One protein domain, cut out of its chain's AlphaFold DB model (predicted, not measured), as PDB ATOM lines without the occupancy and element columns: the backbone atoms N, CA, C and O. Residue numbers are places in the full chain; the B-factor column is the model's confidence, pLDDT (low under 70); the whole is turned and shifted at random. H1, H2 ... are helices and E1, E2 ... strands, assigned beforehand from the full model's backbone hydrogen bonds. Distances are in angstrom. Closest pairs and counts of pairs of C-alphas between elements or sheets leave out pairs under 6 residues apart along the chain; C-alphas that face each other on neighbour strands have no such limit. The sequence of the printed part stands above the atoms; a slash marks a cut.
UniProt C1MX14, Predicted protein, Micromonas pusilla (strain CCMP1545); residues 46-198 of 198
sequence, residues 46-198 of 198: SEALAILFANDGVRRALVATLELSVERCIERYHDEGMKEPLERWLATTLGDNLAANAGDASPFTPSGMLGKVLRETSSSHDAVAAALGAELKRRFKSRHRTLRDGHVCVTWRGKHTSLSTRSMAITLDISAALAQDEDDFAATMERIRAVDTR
ATOM      1  N   SER A  46     141.779 171.393 135.984       60.41
ATOM      2  CA  SER A  46     141.599 172.512 135.051       60.41
ATOM      3  C   SER A  46     140.688 172.198 133.861       60.41
ATOM      4  O   SER A  46     140.045 173.110 133.342       60.41
ATOM      5  N   GLU A  47     140.609 170.944 133.411       61.19
ATOM      6  CA  GLU A  47     139.914 170.604 132.159       61.19
ATOM      7  C   GLU A  47     138.386 170.605 132.324       61.19
ATOM      8  O   GLU A  47     137.665 171.205 131.527       61.19
ATOM      9  N   ALA A  48     137.882 170.030 133.421       65.38
ATOM     10  CA  ALA A  48     136.450 170.022 133.730       65.38
ATOM     11  C   ALA A  48     135.890 171.438 133.963       65.38
ATOM     12  O   ALA A  48     134.770 171.745 133.550       65.38
ATOM     13  N   LEU A  49     136.678 172.322 134.589       72.19
ATOM     14  CA  LEU A  49     136.309 173.727 134.749       72.19
ATOM     15  C   LEU A  49     136.324 174.467 133.405       72.19
ATOM     16  O   LEU A  49     135.402 175.233 133.135       72.19
ATOM     17  N   ALA A  50     137.308 174.211 132.536       76.50
ATOM     18  CA  ALA A  50     137.404 174.868 131.231       76.50
ATOM     19  C   ALA A  50     136.154 174.640 130.361       76.50
ATOM     20  O   ALA A  50     135.647 175.584 129.755       76.50
ATOM     21  N   ILE A  51     135.604 173.420 130.362       75.31
ATOM     22  CA  ILE A  51     134.369 173.084 129.631       75.31
ATOM     23  C   ILE A  51     133.176 173.894 130.157       75.31
ATOM     24  O   ILE A  51     132.379 174.413 129.376       75.31
ATOM     25  N   LEU A  52     133.059 174.034 131.479       75.44
ATOM     26  CA  LEU A  52     131.983 174.802 132.106       75.44
ATOM     27  C   LEU A  52     132.097 176.306 131.808       75.44
ATOM     28  O   LEU A  52     131.092 176.963 131.533       75.44
ATOM     29  N   PHE A  53     133.316 176.851 131.824       77.00
ATOM     30  CA  PHE A  53     133.576 178.267 131.550       77.00
ATOM     31  C   PHE A  53     133.467 178.650 130.062       77.00
ATOM     32  O   PHE A  53     133.327 179.838 129.755       77.00
ATOM     33  N   ALA A  54     133.465 177.671 129.149       78.25
ATOM     34  CA  ALA A  54     133.288 177.893 127.714       78.25
ATOM     35  C   ALA A  54     131.862 178.332 127.329       78.25
ATOM     36  O   ALA A  54     131.668 178.956 126.288       78.25
ATOM     37  N   ASN A  55     130.853 178.034 128.155       80.94
ATOM     38  CA  ASN A  55     129.486 178.503 127.939       80.94
ATOM     39  C   ASN A  55     129.251 179.822 128.693       80.94
ATOM     40  O   ASN A  55     129.253 179.844 129.919       80.94
ATOM     41  N   ASP A  56     128.983 180.915 127.974       80.19
ATOM     42  CA  ASP A  56     128.793 182.258 128.551       80.19
ATOM     43  C   ASP A  56     127.676 182.345 129.610       80.19
ATOM     44  O   ASP A  56     127.766 183.120 130.568       80.19
ATOM     45  N   GLY A  57     126.596 181.573 129.448       80.69
ATOM     46  CA  GLY A  57     125.500 181.515 130.417       80.69
ATOM     47  C   GLY A  57     125.932 180.837 131.715       80.69
ATOM     48  O   GLY A  57     125.722 181.379 132.803       80.69
ATOM     49  N   VAL A  58     126.602 179.691 131.585       84.06
ATOM     50  CA  VAL A  58     127.149 178.917 132.707       84.06
ATOM     51  C   VAL A  58     128.262 179.695 133.406       84.06
ATOM     52  O   VAL A  58     128.234 179.811 134.628       84.06
ATOM     53  N   ARG A  59     129.178 180.325 132.657       84.62
ATOM     54  CA  ARG A  59     130.255 181.169 133.196       84.62
ATOM     55  C   ARG A  59     129.708 182.259 134.106       84.62
ATOM     56  O   ARG A  59     130.151 182.367 135.244       84.62
ATOM     57  N   ARG A  60     128.726 183.044 133.648       83.69
ATOM     58  CA  ARG A  60     128.145 184.125 134.468       83.69
ATOM     59  C   ARG A  60     127.487 183.594 135.740       83.69
ATOM     60  O   ARG A  60     127.657 184.184 136.803       83.69
ATOM     61  N   ALA A  61     126.778 182.472 135.648       86.31
ATOM     62  CA  ALA A  61     126.155 181.852 136.813       86.31
ATOM     63  C   ALA A  61     127.194 181.292 137.805       86.31
ATOM     64  O   ALA A  61     127.016 181.411 139.018       86.31
ATOM     65  N   LEU A  62     128.303 180.735 137.306       87.50
ATOM     66  CA  LEU A  62     129.424 180.284 138.130       87.50
ATOM     67  C   LEU A  62     130.126 181.454 138.818       87.50
ATOM     68  O   LEU A  62     130.359 181.370 140.017       87.50
ATOM     69  N   VAL A  63     130.394 182.555 138.112       89.94
ATOM     70  CA  VAL A  63     130.971 183.770 138.716       89.94
ATOM     71  C   VAL A  63     130.082 184.274 139.853       89.94
ATOM     72  O   VAL A  63     130.570 184.419 140.968       89.94
ATOM     73  N   ALA A  64     128.771 184.410 139.634       88.81
ATOM     74  CA  ALA A  64     127.837 184.810 140.692       88.81
ATOM     75  C   ALA A  64     127.821 183.826 141.882       88.81
ATOM     76  O   ALA A  64     127.703 184.224 143.041       88.81
ATOM     77  N   THR A  65     127.971 182.524 141.614       91.00
ATOM     78  CA  THR A  65     128.069 181.493 142.661       91.00
ATOM     79  C   THR A  65     129.360 181.634 143.475       91.00
ATOM     80  O   THR A  65     129.341 181.488 144.699       91.00
ATOM     81  N   LEU A  66     130.478 181.951 142.815       92.50
ATOM     82  CA  LEU A  66     131.768 182.208 143.455       92.50
ATOM     83  C   LEU A  66     131.741 183.496 144.286       92.50
ATOM     84  O   LEU A  66     132.223 183.483 145.417       92.50
ATOM     85  N   GLU A  67     131.133 184.572 143.781       93.62
ATOM     86  CA  GLU A  67     130.939 185.816 144.539       93.62
ATOM     87  C   GLU A  67     130.162 185.546 145.830       93.62
ATOM     88  O   GLU A  67     130.635 185.867 146.923       93.62
ATOM     89  N   LEU A  68     129.020 184.853 145.728       92.31
ATOM     90  CA  LEU A  68     128.219 184.484 146.893       92.31
ATOM     91  C   LEU A  68     128.988 183.566 147.857       92.31
ATOM     92  O   LEU A  68     128.856 183.698 149.074       92.31
ATOM     93  N   SER A  69     129.800 182.640 147.341       93.44
ATOM     94  CA  SER A  69     130.656 181.775 148.163       93.44
ATOM     95  C   SER A  69     131.638 182.591 149.007       93.44
ATOM     96  O   SER A  69     131.747 182.347 150.215       93.44
ATOM     97  N   VAL A  70     132.297 183.590 148.410       94.25
ATOM     98  CA  VAL A  70     133.198 184.509 149.123       94.25
ATOM     99  C   VAL A  70     132.419 185.314 150.163       94.25
ATOM    100  O   VAL A  70     132.830 185.369 151.323       94.25
ATOM    101  N   GLU A  71     131.267 185.879 149.791       93.69
ATOM    102  CA  GLU A  71     130.444 186.670 150.710       93.69
ATOM    103  C   GLU A  71     130.013 185.879 151.940       93.69
ATOM    104  O   GLU A  71     130.197 186.346 153.063       93.69
ATOM    105  N   ARG A  72     129.482 184.666 151.749       92.12
ATOM    106  CA  ARG A  72     129.039 183.811 152.857       92.12
ATOM    107  C   ARG A  72     130.197 183.355 153.736       92.12
ATOM    108  O   ARG A  72     129.999 183.138 154.925       92.12
ATOM    109  N   CYS A  73     131.398 183.223 153.178       93.31
ATOM    110  CA  CYS A  73     132.591 182.907 153.959       93.31
ATOM    111  C   CYS A  73     132.981 184.058 154.903       93.31
ATOM    112  O   CYS A  73     133.298 183.820 156.071       93.31
ATOM    113  N   ILE A  74     132.918 185.302 154.421       92.88
ATOM    114  CA  ILE A  74     133.232 186.499 155.218       92.88
ATOM    115  C   ILE A  74     132.115 186.805 156.220       92.88
ATOM    116  O   ILE A  74     132.393 187.142 157.366       92.88
ATOM    117  N   GLU A  75     130.854 186.646 155.822       92.94
ATOM    118  CA  GLU A  75     129.709 186.786 156.725       92.94
ATOM    119  C   GLU A  75     129.819 185.801 157.892       92.94
ATOM    120  O   GLU A  75     129.817 186.223 159.043       92.94
ATOM    121  N   ARG A  76     130.091 184.522 157.601       93.19
ATOM    122  CA  ARG A  76     130.346 183.497 158.621       93.19
ATOM    123  C   ARG A  76     131.505 183.863 159.552       93.19
ATOM    124  O   ARG A  76     131.382 183.688 160.758       93.19
ATOM    125  N   TYR A  77     132.611 184.388 159.023       93.19
ATOM    126  CA  TYR A  77     133.743 184.845 159.840       93.19
ATOM    127  C   TYR A  77     133.322 185.896 160.881       93.19
ATOM    128  O   TYR A  77     133.765 185.853 162.032       93.19
ATOM    129  N   HIS A  78     132.464 186.837 160.478       91.69
ATOM    130  CA  HIS A  78     131.958 187.883 161.361       91.69
ATOM    131  C   HIS A  78     130.902 187.364 162.338       91.69
ATOM    132  O   HIS A  78     130.995 187.674 163.525       91.69
ATOM    133  N   ASP A  79     129.950 186.563 161.863       92.75
ATOM    134  CA  ASP A  79     128.868 185.999 162.675       92.75
ATOM    135  C   ASP A  79     129.405 185.066 163.770       92.75
ATOM    136  O   ASP A  79     128.928 185.093 164.903       92.75
ATOM    137  N   GLU A  80     130.447 184.284 163.467       93.38
ATOM    138  CA  GLU A  80     131.116 183.401 164.433       93.38
ATOM    139  C   GLU A  80     132.091 184.150 165.362       93.38
ATOM    140  O   GLU A  80     132.630 183.564 166.303       93.38
ATOM    141  N   GLY A  81     132.329 185.448 165.135       91.62
ATOM    142  CA  GLY A  81     133.231 186.251 165.962       91.62
ATOM    143  C   GLY A  81     134.675 185.736 165.949       91.62
ATOM    144  O   GLY A  81     135.349 185.735 166.987       91.62
ATOM    145  N   MET A  82     135.144 185.269 164.788       91.00
ATOM    146  CA  MET A  82     136.461 184.654 164.637       91.00
ATOM    147  C   MET A  82     137.584 185.597 165.086       91.00
ATOM    148  O   MET A  82     137.620 186.781 164.751       91.00
ATOM    149  N   LYS A  83     138.528 185.052 165.863       91.06
ATOM    150  CA  LYS A  83     139.653 185.812 166.443       91.06
ATOM    151  C   LYS A  83     140.928 185.756 165.608       91.06
ATOM    152  O   LYS A  83     141.848 186.538 165.839       91.06
ATOM    153  N   GLU A  84     141.031 184.786 164.706       91.06
ATOM    154  CA  GLU A  84     142.184 184.671 163.822       91.06
ATOM    155  C   GLU A  84     142.143 185.729 162.713       91.06
ATOM    156  O   GLU A  84     141.071 186.237 162.408       91.06
ATOM    157  N   PRO A  85     143.276 186.074 162.078       90.81
ATOM    158  CA  PRO A  85     143.268 187.028 160.975       90.81
ATOM    159  C   PRO A  85     142.398 186.551 159.805       90.81
ATOM    160  O   PRO A  85     142.530 185.404 159.375       90.81
ATOM    161  N   LEU A  86     141.606 187.459 159.223       89.25
ATOM    162  CA  LEU A  86     140.769 187.188 158.046       89.25
ATOM    163  C   LEU A  86     141.554 186.527 156.899       89.25
ATOM    164  O   LEU A  86     141.049 185.612 156.261       89.25
ATOM    165  N   GLU A  87     142.809 186.931 156.671       88.94
ATOM    166  CA  GLU A  87     143.682 186.309 155.664       88.94
ATOM    167  C   GLU A  87     143.873 184.803 155.903       88.94
ATOM    168  O   GLU A  87     143.809 184.006 154.967       88.94
ATOM    169  N   ARG A  88     144.086 184.400 157.163       89.50
ATOM    170  CA  ARG A  88     144.281 182.994 157.531       89.50
ATOM    171  C   ARG A  88     142.988 182.205 157.389       89.50
ATOM    172  O   ARG A  88     143.033 181.104 156.849       89.50
ATOM    173  N   TRP A  89     141.873 182.784 157.825       91.50
ATOM    174  CA  TRP A  89     140.554 182.183 157.660       91.50
ATOM    175  C   TRP A  89     140.245 181.922 156.186       91.50
ATOM    176  O   TRP A  89     139.961 180.794 155.801       91.50
ATOM    177  N   LEU A  90     140.379 182.943 155.335       91.06
ATOM    178  CA  LEU A  90     140.103 182.818 153.905       91.06
ATOM    179  C   LEU A  90     141.001 181.769 153.242       91.06
ATOM    180  O   LEU A  90     140.517 180.976 152.439       91.06
ATOM    181  N   ALA A  91     142.282 181.702 153.610       89.62
ATOM    182  CA  ALA A  91     143.201 180.710 153.058       89.62
ATOM    183  C   ALA A  91     142.763 179.253 153.310       89.62
ATOM    184  O   ALA A  91     143.130 178.370 152.531       89.62
ATOM    185  N   THR A  92     141.999 178.987 154.374       89.25
ATOM    186  CA  THR A  92     141.593 177.630 154.759       89.25
ATOM    187  C   THR A  92     140.150 177.308 154.395       89.25
ATOM    188  O   THR A  92     139.906 176.182 153.967       89.25
ATOM    189  N   THR A  93     139.228 178.270 154.489       91.19
ATOM    190  CA  THR A  93     137.775 178.020 154.417       91.19
ATOM    191  C   THR A  93     137.106 178.461 153.112       91.19
ATOM    192  O   THR A  93     135.942 178.128 152.874       91.19
ATOM    193  N   LEU A  94     137.807 179.209 152.246       91.06
ATOM    194  CA  LEU A  94     137.260 179.658 150.956       91.06
ATOM    195  C   LEU A  94     136.706 178.487 150.138       91.06
ATOM    196  O   LEU A  94     137.400 177.506 149.898       91.06
ATOM    197  N   GLY A  95     135.467 178.607 149.665       90.44
ATOM    198  CA  GLY A  95     134.851 177.599 148.805       90.44
ATOM    199  C   GLY A  95     134.358 176.332 149.510       90.44
ATOM    200  O   GLY A  95     133.665 175.545 148.876       90.44
ATOM    201  N   ASP A  96     134.602 176.142 150.811       91.56
ATOM    202  CA  ASP A  96     134.094 174.964 151.537       91.56
ATOM    203  C   ASP A  96     132.548 174.935 151.557       91.56
ATOM    204  O   ASP A  96     131.921 173.877 151.563       91.56
ATOM    205  N   ASN A  97     131.912 176.108 151.485       91.38
ATOM    206  CA  ASN A  97     130.456 176.257 151.393       91.38
ATOM    207  C   ASN A  97     129.857 175.875 150.021       91.38
ATOM    208  O   ASN A  97     128.632 175.827 149.898       91.38
ATOM    209  N   LEU A  98     130.689 175.590 149.011       91.44
ATOM    210  CA  LEU A  98     130.257 175.030 147.724       91.44
ATOM    211  C   LEU A  98     129.974 173.530 147.842       91.44
ATOM    212  O   LEU A  98     129.071 173.031 147.181       91.44
ATOM    213  N   ALA A  99     130.733 172.839 148.699       87.62
ATOM    214  CA  ALA A  99     130.602 171.408 148.969       87.62
ATOM    215  C   ALA A  99     129.711 171.113 150.187       87.62
ATOM    216  O   ALA A  99     129.437 169.955 150.493       87.62
ATOM    217  N   ALA A 100     129.275 172.145 150.917       82.00
ATOM    218  CA  ALA A 100     128.385 171.968 152.054       82.00
ATOM    219  C   ALA A 100     127.100 171.273 151.585       82.00
ATOM    220  O   ALA A 100     126.324 171.831 150.801       82.00
ATOM    221  N   ASN A 101     126.911 170.035 152.053       60.09
ATOM    222  CA  ASN A 101     125.731 169.247 151.749       60.09
ATOM    223  C   ASN A 101     124.504 170.010 152.224       60.09
ATOM    224  O   ASN A 101     124.329 170.286 153.414       60.09
ATOM    225  N   ALA A 102     123.662 170.342 151.255       53.03
ATOM    226  CA  ALA A 102     122.350 170.912 151.437       53.03
ATOM    227  C   ALA A 102     121.413 169.874 152.068       53.03
ATOM    228  O   ALA A 102     120.432 169.476 151.455       53.03
ATOM    229  N   GLY A 103     121.708 169.427 153.291       48.03
ATOM    230  CA  GLY A 103     120.822 168.552 154.060       48.03
ATOM    231  C   GLY A 103     119.443 169.168 154.315       48.03
ATOM    232  O   GLY A 103     118.555 168.460 154.758       48.03
ATOM    233  N   ASP A 104     119.269 170.461 154.011       49.41
ATOM    234  CA  ASP A 104     117.978 171.154 153.998       49.41
ATOM    235  C   ASP A 104     118.023 172.489 153.204       49.41
ATOM    236  O   ASP A 104     117.289 173.441 153.480       49.41
ATOM    237  N   ALA A 105     118.970 172.654 152.265       53.34
ATOM    238  CA  ALA A 105     119.392 174.003 151.878       53.34
ATOM    239  C   ALA A 105     118.546 174.657 150.781       53.34
ATOM    240  O   ALA A 105     118.426 174.186 149.652       53.34
ATOM    241  N   SER A 106     118.073 175.847 151.130       68.31
ATOM    242  CA  SER A 106     117.622 176.898 150.228       68.31
ATOM    243  C   SER A 106     118.402 176.935 148.894       68.31
ATOM    244  O   SER A 106     119.642 176.905 148.902       68.31
ATOM    245  N   PRO A 107     117.708 177.107 147.745       70.19
ATOM    246  CA  PRO A 107     118.345 177.259 146.433       70.19
ATOM    247  C   PRO A 107     119.221 178.518 146.329       70.19
ATOM    248  O   PRO A 107     119.936 178.689 145.347       70.19
ATOM    249  N   PHE A 108     119.179 179.393 147.339       79.62
ATOM    250  CA  PHE A 108     119.949 180.632 147.431       79.62
ATOM    251  C   PHE A 108     121.245 180.484 148.253       79.62
ATOM    252  O   PHE A 108     121.803 181.474 148.724       79.62
ATOM    253  N   THR A 109     121.716 179.252 148.466       88.94
ATOM    254  CA  THR A 109     123.050 178.964 149.021       88.94
ATOM    255  C   THR A 109     124.071 178.735 147.900       88.94
ATOM    256  O   THR A 109     123.667 178.333 146.810       88.94
ATOM    257  N   PRO A 110     125.387 178.923 148.135       90.88
ATOM    258  CA  PRO A 110     126.410 178.634 147.124       90.88
ATOM    259  C   PRO A 110     126.326 177.203 146.567       90.88
ATOM    260  O   PRO A 110     126.295 177.019 145.354       90.88
ATOM    261  N   SER A 111     126.196 176.199 147.442       91.00
ATOM    262  CA  SER A 111     125.998 174.791 147.059       91.00
ATOM    263  C   SER A 111     124.716 174.575 146.238       91.00
ATOM    264  O   SER A 111     124.758 173.918 145.197       91.00
ATOM    265  N   GLY A 112     123.594 175.196 146.632       88.56
ATOM    266  CA  GLY A 112     122.320 175.111 145.907       88.56
ATOM    267  C   GLY A 112     122.343 175.788 144.530       88.56
ATOM    268  O   GLY A 112     121.839 175.229 143.554       88.56
ATOM    269  N   MET A 113     122.977 176.960 144.423       90.00
ATOM    270  CA  MET A 113     123.198 177.641 143.145       90.00
ATOM    271  C   MET A 113     124.100 176.814 142.232       90.00
ATOM    272  O   MET A 113     123.756 176.617 141.067       90.00
ATOM    273  N   LEU A 114     125.190 176.254 142.768       90.19
ATOM    274  CA  LEU A 114     126.064 175.353 142.024       90.19
ATOM    275  C   LEU A 114     125.296 174.124 141.523       90.19
ATOM    276  O   LEU A 114     125.370 173.794 140.344       90.19
ATOM    277  N   GLY A 115     124.490 173.493 142.380       88.94
ATOM    278  CA  GLY A 115     123.639 172.366 141.994       88.94
ATOM    279  C   GLY A 115     122.671 172.716 140.861       88.94
ATOM    280  O   GLY A 115     122.484 171.925 139.939       88.94
ATOM    281  N   LYS A 116     122.102 173.929 140.869       87.50
ATOM    282  CA  LYS A 116     121.235 174.412 139.786       87.50
ATOM    283  C   LYS A 116     121.998 174.615 138.476       87.50
ATOM    284  O   LYS A 116     121.491 174.209 137.436       87.50
ATOM    285  N   VAL A 117     123.188 175.215 138.527       87.62
ATOM    286  CA  VAL A 117     124.048 175.414 137.346       87.62
ATOM    287  C   VAL A 117     124.449 174.073 136.735       87.62
ATOM    288  O   VAL A 117     124.434 173.917 135.518       87.62
ATOM    289  N   LEU A 118     124.763 173.092 137.580       86.56
ATOM    290  CA  LEU A 118     125.238 171.788 137.130       86.56
ATOM    291  C   LEU A 118     124.121 170.826 136.726       86.56
ATOM    292  O   LEU A 118     124.419 169.822 136.089       86.56
ATOM    293  N   ARG A 119     122.850 171.118 137.030       82.69
ATOM    294  CA  ARG A 119     121.708 170.241 136.706       82.69
ATOM    295  C   ARG A 119     121.599 169.917 135.214       82.69
ATOM    296  O   ARG A 119     121.114 168.850 134.854       82.69
ATOM    297  N   GLU A 120     122.035 170.841 134.367       72.94
ATOM    298  CA  GLU A 120     122.016 170.707 132.905       72.94
ATOM    299  C   GLU A 120     123.359 170.207 132.345       72.94
ATOM    300  O   GLU A 120     123.552 170.138 131.134       72.94
ATOM    301  N   THR A 121     124.292 169.834 133.223       74.19
ATOM    302  CA  THR A 121     125.634 169.359 132.876       74.19
ATOM    303  C   THR A 121     125.821 167.917 133.344       74.19
ATOM    304  O   THR A 121     125.264 167.504 134.358       74.19
ATOM    305  N   SER A 122     126.642 167.133 132.647       72.75
ATOM    306  CA  SER A 122     127.003 165.767 133.075       72.75
ATOM    307  C   SER A 122     128.083 165.737 134.171       72.75
ATOM    308  O   SER A 122     128.740 164.716 134.365       72.75
ATOM    309  N   SER A 123     128.303 166.856 134.865       78.38
ATOM    310  CA  SER A 123     129.390 167.035 135.826       78.38
ATOM    311  C   SER A 123     128.981 166.622 137.240       78.38
ATOM    312  O   SER A 123     127.864 166.879 137.684       78.38
ATOM    313  N   SER A 124     129.915 166.026 137.986       84.19
ATOM    314  CA  SER A 124     129.714 165.712 139.407       84.19
ATOM    315  C   SER A 124     129.760 166.985 140.258       84.19
ATOM    316  O   SER A 124     130.745 167.724 140.204       84.19
ATOM    317  N   HIS A 125     128.717 167.226 141.062       87.38
ATOM    318  CA  HIS A 125     128.640 168.388 141.957       87.38
ATOM    319  C   HIS A 125     129.806 168.427 142.945       87.38
ATOM    320  O   HIS A 125     130.500 169.438 142.990       87.38
ATOM    321  N   ASP A 126     130.101 167.318 143.628       86.62
ATOM    322  CA  ASP A 126     131.203 167.236 144.597       86.62
ATOM    323  C   ASP A 126     132.563 167.545 143.957       86.62
ATOM    324  O   ASP A 126     133.370 168.297 144.508       86.62
ATOM    325  N   ALA A 127     132.813 166.995 142.763       85.56
ATOM    326  CA  ALA A 127     134.069 167.208 142.051       85.56
ATOM    327  C   ALA A 127     134.222 168.671 141.612       85.56
ATOM    328  O   ALA A 127     135.285 169.267 141.798       85.56
ATOM    329  N   VAL A 128     133.155 169.273 141.077       87.62
ATOM    330  CA  VAL A 128     133.161 170.682 140.665       87.62
ATOM    331  C   VAL A 128     133.257 171.609 141.879       87.62
ATOM    332  O   VAL A 128     134.007 172.579 141.836       87.62
ATOM    333  N   ALA A 129     132.560 171.315 142.977       90.19
ATOM    334  CA  ALA A 129     132.629 172.092 144.210       90.19
ATOM    335  C   ALA A 129     134.053 172.102 144.787       90.19
ATOM    336  O   ALA A 129     134.584 173.168 145.106       90.19
ATOM    337  N   ALA A 130     134.700 170.934 144.851       88.88
ATOM    338  CA  ALA A 130     136.089 170.817 145.283       88.88
ATOM    339  C   ALA A 130     137.045 171.581 144.349       88.88
ATOM    340  O   ALA A 130     137.925 172.304 144.823       88.88
ATOM    341  N   ALA A 131     136.843 171.471 143.032       88.12
ATOM    342  CA  ALA A 131     137.638 172.167 142.025       88.12
ATOM    343  C   ALA A 131     137.520 173.695 142.142       88.12
ATOM    344  O   ALA A 131     138.531 174.398 142.198       88.12
ATOM    345  N   LEU A 132     136.296 174.213 142.248       89.75
ATOM    346  CA  LEU A 132     136.024 175.640 142.420       89.75
ATOM    347  C   LEU A 132     136.557 176.172 143.757       89.75
ATOM    348  O   LEU A 132     137.100 177.275 143.805       89.75
ATOM    349  N   GLY A 133     136.458 175.391 144.837       90.94
ATOM    350  CA  GLY A 133     137.035 175.765 146.127       90.94
ATOM    351  C   GLY A 133     138.564 175.841 146.092       90.94
ATOM    352  O   GLY A 133     139.152 176.806 146.588       90.94
ATOM    353  N   ALA A 134     139.221 174.874 145.448       89.19
ATOM    354  CA  ALA A 134     140.665 174.912 145.231       89.19
ATOM    355  C   ALA A 134     141.080 176.123 144.378       89.19
ATOM    356  O   ALA A 134     142.055 176.808 144.702       89.19
ATOM    357  N   GLU A 135     140.310 176.425 143.335       88.19
ATOM    358  CA  GLU A 135     140.529 177.570 142.457       88.19
ATOM    359  C   GLU A 135     140.377 178.906 143.200       88.19
ATOM    360  O   GLU A 135     141.237 179.777 143.078       88.19
ATOM    361  N   LEU A 136     139.366 179.059 144.061       91.06
ATOM    362  CA  LEU A 136     139.214 180.242 144.917       91.06
ATOM    363  C   LEU A 136     140.415 180.443 145.847       91.06
ATOM    364  O   LEU A 136     140.935 181.556 145.953       91.06
ATOM    365  N   LYS A 137     140.900 179.373 146.491       90.31
ATOM    366  CA  LYS A 137     142.095 179.430 147.352       90.31
ATOM    367  C   LYS A 137     143.343 179.798 146.538       90.31
ATOM    368  O   LYS A 137     144.160 180.607 146.991       90.31
ATOM    369  N   ARG A 138     143.482 179.265 145.316       88.06
ATOM    370  CA  ARG A 138     144.571 179.603 144.381       88.06
ATOM    371  C   ARG A 138     144.530 181.080 143.989       88.06
ATOM    372  O   ARG A 138     145.548 181.764 144.119       88.06
ATOM    373  N   ARG A 139     143.365 181.579 143.565       89.81
ATOM    374  CA  ARG A 139     143.146 182.986 143.198       89.81
ATOM    375  C   ARG A 139     143.422 183.906 144.370       89.81
ATOM    376  O   ARG A 139     144.182 184.850 144.206       89.81
ATOM    377  N   PHE A 140     142.910 183.599 145.559       89.69
ATOM    378  CA  PHE A 140     143.189 184.384 146.760       89.69
ATOM    379  C   PHE A 140     144.692 184.515 147.009       89.69
ATOM    380  O   PHE A 140     145.210 185.624 147.110       89.69
ATOM    381  N   LYS A 141     145.424 183.399 147.002       85.00
ATOM    382  CA  LYS A 141     146.876 183.397 147.210       85.00
ATOM    383  C   LYS A 141     147.641 184.175 146.132       85.00
ATOM    384  O   LYS A 141     148.581 184.895 146.460       85.00
ATOM    385  N   SER A 142     147.257 184.016 144.865       84.75
ATOM    386  CA  SER A 142     147.883 184.704 143.729       84.75
ATOM    387  C   SER A 142     147.614 186.214 143.768       84.75
ATOM    388  O   SER A 142     148.533 187.032 143.720       84.75
ATOM    389  N   ARG A 143     146.343 186.589 143.934       88.50
ATOM    390  CA  ARG A 143     145.855 187.968 143.841       88.50
ATOM    391  C   ARG A 143     146.171 188.786 145.078       88.50
ATOM    392  O   ARG A 143     146.421 189.976 144.940       88.50
ATOM    393  N   HIS A 144     146.242 188.175 146.261       82.62
ATOM    394  CA  HIS A 144     146.580 188.884 147.496       82.62
ATOM    395  C   HIS A 144     147.920 189.625 147.389       82.62
ATOM    396  O   HIS A 144     148.010 190.790 147.771       82.62
ATOM    397  N   ARG A 145     148.948 188.997 146.795       81.12
ATOM    398  CA  ARG A 145     150.232 189.669 146.539       81.12
ATOM    399  C   ARG A 145     150.066 190.831 145.559       81.12
ATOM    400  O   ARG A 145     150.508 191.933 145.851       81.12
ATOM    401  N   THR A 146     149.394 190.599 144.437       84.38
ATOM    402  CA  THR A 146     149.190 191.609 143.389       84.38
ATOM    403  C   THR A 146     148.409 192.830 143.886       84.38
ATOM    404  O   THR A 146     148.783 193.958 143.581       84.38
ATOM    405  N   LEU A 147     147.357 192.616 144.680       83.12
ATOM    406  CA  LEU A 147     146.558 193.678 145.298       83.12
ATOM    407  C   LEU A 147     147.381 194.474 146.316       83.12
ATOM    408  O   LEU A 147     147.314 195.701 146.338       83.12
ATOM    409  N   ARG A 148     148.197 193.783 147.120       79.75
ATOM    410  CA  ARG A 148     149.117 194.403 148.078       79.75
ATOM    411  C   ARG A 148     150.171 195.269 147.389       79.75
ATOM    412  O   ARG A 148     150.360 196.411 147.798       79.75
ATOM    413  N   ASP A 149     150.844 194.736 146.376       80.25
ATOM    414  CA  ASP A 149     151.912 195.439 145.656       80.25
ATOM    415  C   ASP A 149     151.352 196.601 144.821       80.25
ATOM    416  O   ASP A 149     152.014 197.616 144.637       80.25
ATOM    417  N   GLY A 150     150.109 196.472 144.351       76.94
ATOM    418  CA  GLY A 150     149.364 197.533 143.680       76.94
ATOM    419  C   GLY A 150     148.689 198.531 144.622       76.94
ATOM    420  O   GLY A 150     147.908 199.343 144.139       76.94
ATOM    421  N   HIS A 151     148.936 198.460 145.937       78.81
ATOM    422  CA  HIS A 151     148.372 199.388 146.921       78.81
ATOM    423  C   HIS A 151     146.832 199.506 146.870       78.81
ATOM    424  O   HIS A 151     146.267 200.557 147.173       78.81
ATOM    425  N   VAL A 152     146.149 198.412 146.510       80.75
ATOM    426  CA  VAL A 152     144.690 198.370 146.355       80.75
ATOM    427  C   VAL A 152     144.018 198.133 147.701       80.75
ATOM    428  O   VAL A 152     144.369 197.215 148.449       80.75
ATOM    429  N   CYS A 153     142.998 198.937 147.992       82.81
ATOM    430  CA  CYS A 153     142.193 198.791 149.187       82.81
ATOM    431  C   CYS A 153     141.097 197.740 148.981       82.81
ATOM    432  O   CYS A 153     140.195 197.911 148.163       82.81
ATOM    433  N   VAL A 154     141.152 196.649 149.746       85.62
ATOM    434  CA  VAL A 154     140.180 195.552 149.637       85.62
ATOM    435  C   VAL A 154     139.007 195.779 150.589       85.62
ATOM    436  O   VAL A 154     139.183 195.857 151.813       85.62
ATOM    437  N   THR A 155     137.801 195.856 150.032       88.38
ATOM    438  CA  THR A 155     136.552 196.060 150.774       88.38
ATOM    439  C   THR A 155     135.632 194.845 150.714       88.38
ATOM    440  O   THR A 155     135.751 194.002 149.832       88.38
ATOM    441  N   TRP A 156     134.688 194.780 151.647       89.50
ATOM    442  CA  TRP A 156     133.547 193.870 151.616       89.50
ATOM    443  C   TRP A 156     132.290 194.649 151.998       89.50
ATOM    444  O   TRP A 156     132.255 195.273 153.063       89.50
ATOM    445  N   ARG A 157     131.272 194.668 151.123       86.00
ATOM    446  CA  ARG A 157     130.038 195.464 151.318       86.00
ATOM    447  C   ARG A 157     130.341 196.940 151.640       86.00
ATOM    448  O   ARG A 157     129.729 197.547 152.519       86.00
ATOM    449  N   GLY A 158     131.359 197.495 150.977       82.19
ATOM    450  CA  GLY A 158     131.830 198.871 151.178       82.19
ATOM    451  C   GLY A 158     132.610 199.125 152.476       82.19
ATOM    452  O   GLY A 158     133.036 200.251 152.712       82.19
ATOM    453  N   LYS A 159     132.831 198.107 153.318       84.38
ATOM    454  CA  LYS A 159     133.636 198.219 154.543       84.38
ATOM    455  C   LYS A 159     135.067 197.769 154.290       84.38
ATOM    456  O   LYS A 159     135.299 196.778 153.599       84.38
ATOM    457  N   HIS A 160     136.033 198.468 154.880       84.38
ATOM    458  CA  HIS A 160     137.433 198.062 154.812       84.38
ATOM    459  C   HIS A 160     137.650 196.716 155.500       84.38
ATOM    460  O   HIS A 160     137.159 196.479 156.604       84.38
ATOM    461  N   THR A 161     138.424 195.853 154.849       81.69
ATOM    462  CA  THR A 161     138.877 194.591 155.433       81.69
ATOM    463  C   THR A 161     140.316 194.728 155.925       81.69
ATOM    464  O   THR A 161     141.077 195.570 155.446       81.69
ATOM    465  N   SER A 162     140.726 193.862 156.854       77.62
ATOM    466  CA  SER A 162     142.119 193.786 157.323       77.62
ATOM    467  C   SER A 162     143.102 193.260 156.266       77.62
ATOM    468  O   SER A 162     144.298 193.201 156.533       77.62
ATOM    469  N   LEU A 163     142.612 192.900 155.075       78.06
ATOM    470  CA  LEU A 163     143.419 192.523 153.913       78.06
ATOM    471  C   LEU A 163     143.993 193.748 153.188       78.06
ATOM    472  O   LEU A 163     144.922 193.620 152.395       78.06
ATOM    473  N   SER A 164     143.422 194.931 153.428       68.38
ATOM    474  CA  SER A 164     143.870 196.171 152.808       68.38
ATOM    475  C   SER A 164     145.248 196.587 153.329       68.38
ATOM    476  O   SER A 164     145.512 196.560 154.534       68.38
ATOM    477  N   THR A 165     146.126 197.024 152.423       59.47
ATOM    478  CA  THR A 165     147.353 197.731 152.811       59.47
ATOM    479  C   THR A 165     147.109 199.239 152.828       59.47
ATOM    480  O   THR A 165     146.179 199.728 152.207       59.47
ATOM    481  N   ARG A 166     147.916 199.982 153.597       54.84
ATOM    482  CA  ARG A 166     147.685 201.371 154.063       54.84
ATOM    483  C   ARG A 166     147.417 202.469 153.005       54.84
ATOM    484  O   ARG A 166     147.298 203.623 153.402       54.84
ATOM    485  N   SER A 167     147.318 202.167 151.712       58.03
ATOM    486  CA  SER A 167     146.972 203.152 150.681       58.03
ATOM    487  C   SER A 167     145.490 203.063 150.307       58.03
ATOM    488  O   SER A 167     144.954 201.974 150.116       58.03
ATOM    489  N   MET A 168     144.812 204.212 150.244       58.16
ATOM    490  CA  MET A 168     143.346 204.311 150.158       58.16
ATOM    491  C   MET A 168     142.825 204.868 148.824       58.16
ATOM    492  O   MET A 168     141.650 205.212 148.743       58.16
ATOM    493  N   ALA A 169     143.661 204.992 147.789       63.97
ATOM    494  CA  ALA A 169     143.257 205.682 146.562       63.97
ATOM    495  C   ALA A 169     142.214 204.902 145.740       63.97
ATOM    496  O   ALA A 169     141.328 205.508 145.141       63.97
ATOM    497  N   ILE A 170     142.298 203.566 145.720       73.06
ATOM    498  CA  ILE A 170     141.454 202.722 144.865       73.06
ATOM    499  C   ILE A 170     140.905 201.544 145.669       73.06
ATOM    500  O   ILE A 170     141.664 200.812 146.307       73.06
ATOM    501  N   THR A 171     139.584 201.367 145.638       80.94
ATOM    502  CA  THR A 171     138.871 200.296 146.340       80.94
ATOM    503  C   THR A 171     138.424 199.195 145.386       80.94
ATOM    504  O   THR A 171     138.000 199.458 144.261       80.94
ATOM    505  N   LEU A 172     138.495 197.947 145.847       85.50
ATOM    506  CA  LEU A 172     137.995 196.780 145.130       85.50
ATOM    507  C   LEU A 172     137.234 195.869 146.095       85.50
ATOM    508  O   LEU A 172     137.735 195.560 147.179       85.50
ATOM    509  N   ASP A 173     136.036 195.430 145.704       89.31
ATOM    510  CA  ASP A 173     135.297 194.444 146.491       89.31
ATOM    511  C   ASP A 173     135.924 193.052 146.342       89.31
ATOM    512  O   ASP A 173     136.245 192.605 145.238       89.31
ATOM    513  N   ILE A 174     136.131 192.379 147.471       87.31
ATOM    514  CA  ILE A 174     136.816 191.093 147.524       87.31
ATOM    515  C   ILE A 174     136.054 189.970 146.814       87.31
ATOM    516  O   ILE A 174     136.701 189.090 146.245       87.31
ATOM    517  N   SER A 175     134.715 189.970 146.822       88.31
ATOM    518  CA  SER A 175     133.947 188.905 146.164       88.31
ATOM    519  C   SER A 175     134.165 188.964 144.655       88.31
ATOM    520  O   SER A 175     134.591 187.972 144.057       88.31
ATOM    521  N   ALA A 176     134.038 190.158 144.074       86.69
ATOM    522  CA  ALA A 176     134.339 190.422 142.672       86.69
ATOM    523  C   ALA A 176     135.813 190.124 142.342       86.69
ATOM    524  O   ALA A 176     136.111 189.417 141.378       86.69
ATOM    525  N   ALA A 177     136.748 190.589 143.181       87.00
ATOM    526  CA  ALA A 177     138.182 190.400 142.969       87.00
ATOM    527  C   ALA A 177     138.610 188.928 142.925       87.00
ATOM    528  O   ALA A 177     139.616 188.612 142.297       87.00
ATOM    529  N   LEU A 178     137.903 188.028 143.614       88.38
ATOM    530  CA  LEU A 178     138.217 186.595 143.638       88.38
ATOM    531  C   LEU A 178     137.410 185.789 142.613       88.38
ATOM    532  O   LEU A 178     137.901 184.772 142.115       88.38
ATOM    533  N   ALA A 179     136.205 186.236 142.262       87.44
ATOM    534  CA  ALA A 179     135.333 185.529 141.329       87.44
ATOM    535  C   ALA A 179     135.702 185.736 139.849       87.44
ATOM    536  O   ALA A 179     135.492 184.819 139.050       87.44
ATOM    537  N   GLN A 180     136.304 186.879 139.493       84.56
ATOM    538  CA  GLN A 180     136.801 187.160 138.136       84.56
ATOM    539  C   GLN A 180     137.772 186.084 137.637       84.56
ATOM    540  O   GLN A 180     138.547 185.543 138.430       84.56
ATOM    541  N   ASP A 181     137.788 185.800 136.336       83.75
ATOM    542  CA  ASP A 181     138.871 185.018 135.731       83.75
ATOM    543  C   ASP A 181     140.200 185.805 135.720       83.75
ATOM    544  O   ASP A 181     140.292 186.903 136.279       83.75
ATOM    545  N   GLU A 182     141.282 185.190 135.237       83.31
ATOM    546  CA  GLU A 182     142.614 185.807 135.310       83.31
ATOM    547  C   GLU A 182     142.785 186.982 134.341       83.31
ATOM    548  O   GLU A 182     143.450 187.955 134.704       83.31
ATOM    549  N   ASP A 183     142.153 186.933 133.168       82.75
ATOM    550  CA  ASP A 183     142.246 187.993 132.159       82.75
ATOM    551  C   ASP A 183     141.466 189.235 132.614       82.75
ATOM    552  O   ASP A 183     141.993 190.352 132.596       82.75
ATOM    553  N   ASP A 184     140.251 189.047 133.139       85.19
ATOM    554  CA  ASP A 184     139.433 190.119 133.714       85.19
ATOM    555  C   ASP A 184     140.107 190.759 134.934       85.19
ATOM    556  O   ASP A 184     140.058 191.985 135.125       85.19
ATOM    557  N   PHE A 185     140.765 189.946 135.765       87.81
ATOM    558  CA  PHE A 185     141.528 190.442 136.905       87.81
ATOM    559  C   PHE A 185     142.741 191.265 136.452       87.81
ATOM    560  O   PHE A 185     142.960 192.366 136.965       87.81
ATOM    561  N   ALA A 186     143.500 190.788 135.460       87.69
ATOM    562  CA  ALA A 186     144.631 191.523 134.895       87.69
ATOM    563  C   ALA A 186     144.184 192.867 134.299       87.69
ATOM    564  O   ALA A 186     144.737 193.909 134.662       87.69
ATOM    565  N   ALA A 187     143.118 192.873 133.495       87.38
ATOM    566  CA  ALA A 187     142.543 194.088 132.920       87.38
ATOM    567  C   ALA A 187     142.022 195.059 133.994       87.38
ATOM    568  O   ALA A 187     142.059 196.281 133.821       87.38
ATOM    569  N   THR A 188     141.509 194.543 135.115       87.25
ATOM    570  CA  THR A 188     141.123 195.365 136.271       87.25
ATOM    571  C   THR A 188     142.355 196.014 136.901       87.25
ATOM    572  O   THR A 188     142.368 197.228 137.093       87.25
ATOM    573  N   MET A 189     143.424 195.253 137.142       86.88
ATOM    574  CA  MET A 189     144.670 195.784 137.703       86.88
ATOM    575  C   MET A 189     145.362 196.800 136.782       86.88
ATOM    576  O   MET A 189     145.922 197.779 137.274       86.88
ATOM    577  N   GLU A 190     145.313 196.620 135.461       87.50
ATOM    578  CA  GLU A 190     145.831 197.602 134.497       87.50
ATOM    579  C   GLU A 190     145.058 198.920 134.549       87.50
ATOM    580  O   GLU A 190     145.665 199.990 134.611       87.50
ATOM    581  N   ARG A 191     143.721 198.857 134.606       84.69
ATOM    582  CA  ARG A 191     142.871 200.045 134.772       84.69
ATOM    583  C   ARG A 191     143.179 200.784 136.073       84.69
ATOM    584  O   ARG A 191     143.281 202.005 136.058       84.69
ATOM    585  N   ILE A 192     143.371 200.051 137.168       81.56
ATOM    586  CA  ILE A 192     143.758 200.607 138.472       81.56
ATOM    587  C   ILE A 192     145.102 201.345 138.365       81.56
ATOM    588  O   ILE A 192     145.198 202.506 138.755       81.56
ATOM    589  N   ARG A 193     146.122 200.717 137.766       79.81
ATOM    590  CA  ARG A 193     147.451 201.330 137.580       79.81
ATOM    591  C   ARG A 193     147.408 202.584 136.707       79.81
ATOM    592  O   ARG A 193     148.107 203.545 136.997       79.81
ATOM    593  N   ALA A 194     146.578 202.596 135.665       78.56
ATOM    594  CA  ALA A 194     146.431 203.757 134.788       78.56
ATOM    595  C   ALA A 194     145.816 204.979 135.498       78.56
ATOM    596  O   ALA A 194     146.092 206.115 135.109       78.56
ATOM    597  N   VAL A 195     144.991 204.759 136.528       73.56
ATOM    598  CA  VAL A 195     144.413 205.832 137.353       73.56
ATOM    599  C   VAL A 195     145.445 206.393 138.331       73.56
ATOM    600  O   VAL A 195     145.499 207.604 138.492       73.56
ATOM    601  N   ASP A 196     146.291 205.545 138.920       65.44
ATOM    602  CA  ASP A 196     147.318 205.955 139.894       65.44
ATOM    603  C   ASP A 196     148.467 206.774 139.262       65.44
ATOM    604  O   ASP A 196     149.161 207.528 139.933       65.44
ATOM    605  N   THR A 197     148.663 206.662 137.943       58.28
ATOM    606  CA  THR A 197     149.668 207.445 137.195       58.28
ATOM    607  C   THR A 197     149.230 208.860 136.791       58.28
ATOM    608  O   THR A 197     150.003 209.555 136.130       58.28
ATOM    609  N   ARG A 198     147.998 209.276 137.113       49.75
ATOM    610  CA  ARG A 198     147.447 210.600 136.773       49.75
ATOM    611  C   ARG A 198     147.381 211.506 137.991       49.75
ATOM    612  O   ARG A 198     147.650 212.710 137.800       49.75
TER     613      ARG A 198
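AT A GLANCE: This is residues 46 to 198 of the 198 residues of the protein "Predicted protein" of Micromonas pusilla (strain CCMP1545) (UniProt C1MX14). Two long helices, H2 and H6, cross near their middles, and four short helices, H3, H4, H5 and H7, pack on both of them around the crossing. Next to H7 lies a small two-strand sheet of E1 and E2, parallel, while H1 is set at one side of H6 and the last helix, H8, lies off the core, near H6 but touching no helix. The printed part has 153 residues with eight named helices and two named strands, in the order H1 H2 H3 H4 H5 H6 E1 E2 H7 H8, and is mostly helix. It is compact, with a radius of gyration of the C-alphas of 15.9 A and spans of 49 by 37 by 21 A.

HOW THE PARTS SIT: H1, residues 46 to 53, and H2, residues 56 to 79, touch only at the corner, only just, with 3 pairs of C-alphas within 8 A; the closest are Phe 53 and Arg 59, 4.7 A. H2 and H6, residues 125 to 149, are the hub, touching five helices each. They are close but not clearly touching, with the C-alphas of Leu 66 and Leu 136 closest at 7.8 A, and about perpendicular at 73 degrees, only just past steep. H3, residues 86 to 93, touches residues 137 to 141 of H6 alone, closest at the C-alphas of Ala 91 and Lys 137, 6.0 A, at a shallow tilt of 22 degrees, opposite ways. H4, residues 96 to 99, touches H6, its closest C-alphas being Leu 98 and Ala 129, 5.2 A. H5, residues 110 to 118, touches H2, closest at the C-alphas of Ser 69 and Pro 110, 5.4 A, at a shallow tilt of 12 degrees, opposite ways. E1, residues 153 to 156, and E2, residues 171 to 173, are parallel, with N 155 and O 172 2.9 A apart. H7, residues 174 to 179, touches H2, closest at the C-alphas of Glu 67 and Ser 175, 4.6 A. H8, residues 182 to 196, is near H6, with 9 pairs of C-alphas within 10 A. Every O i to N i+4 pair is within hydrogen-bond range in H2, H3, H5, H7 and H8, but 3 of 4 in H1 and 19 of 21 in H6; H4 is too short for one.

IN THESE COORDINATES: H1 begins at C-alpha 46, (141.599, 172.512, 135.051). H2 is 34.3 A long, H6 35.9 A and H8 21.2 A. H6 has a kink of 25 degrees near residue 142. H8 ends at C-alpha 196, (147.318, 205.955, 139.894).

THE WHOLE: The C-alphas farthest apart are those of Gly 103 and Arg 198, 52.7 A. The printed part has no cut. The link from E1 to E2, 14 residues, is long, and residues 79 to 84, of which 79 belongs to H2, stand free. pLDDT is under 70 at residues 46 to 48, 101 to 106, 164 to 169 and 196 to 198.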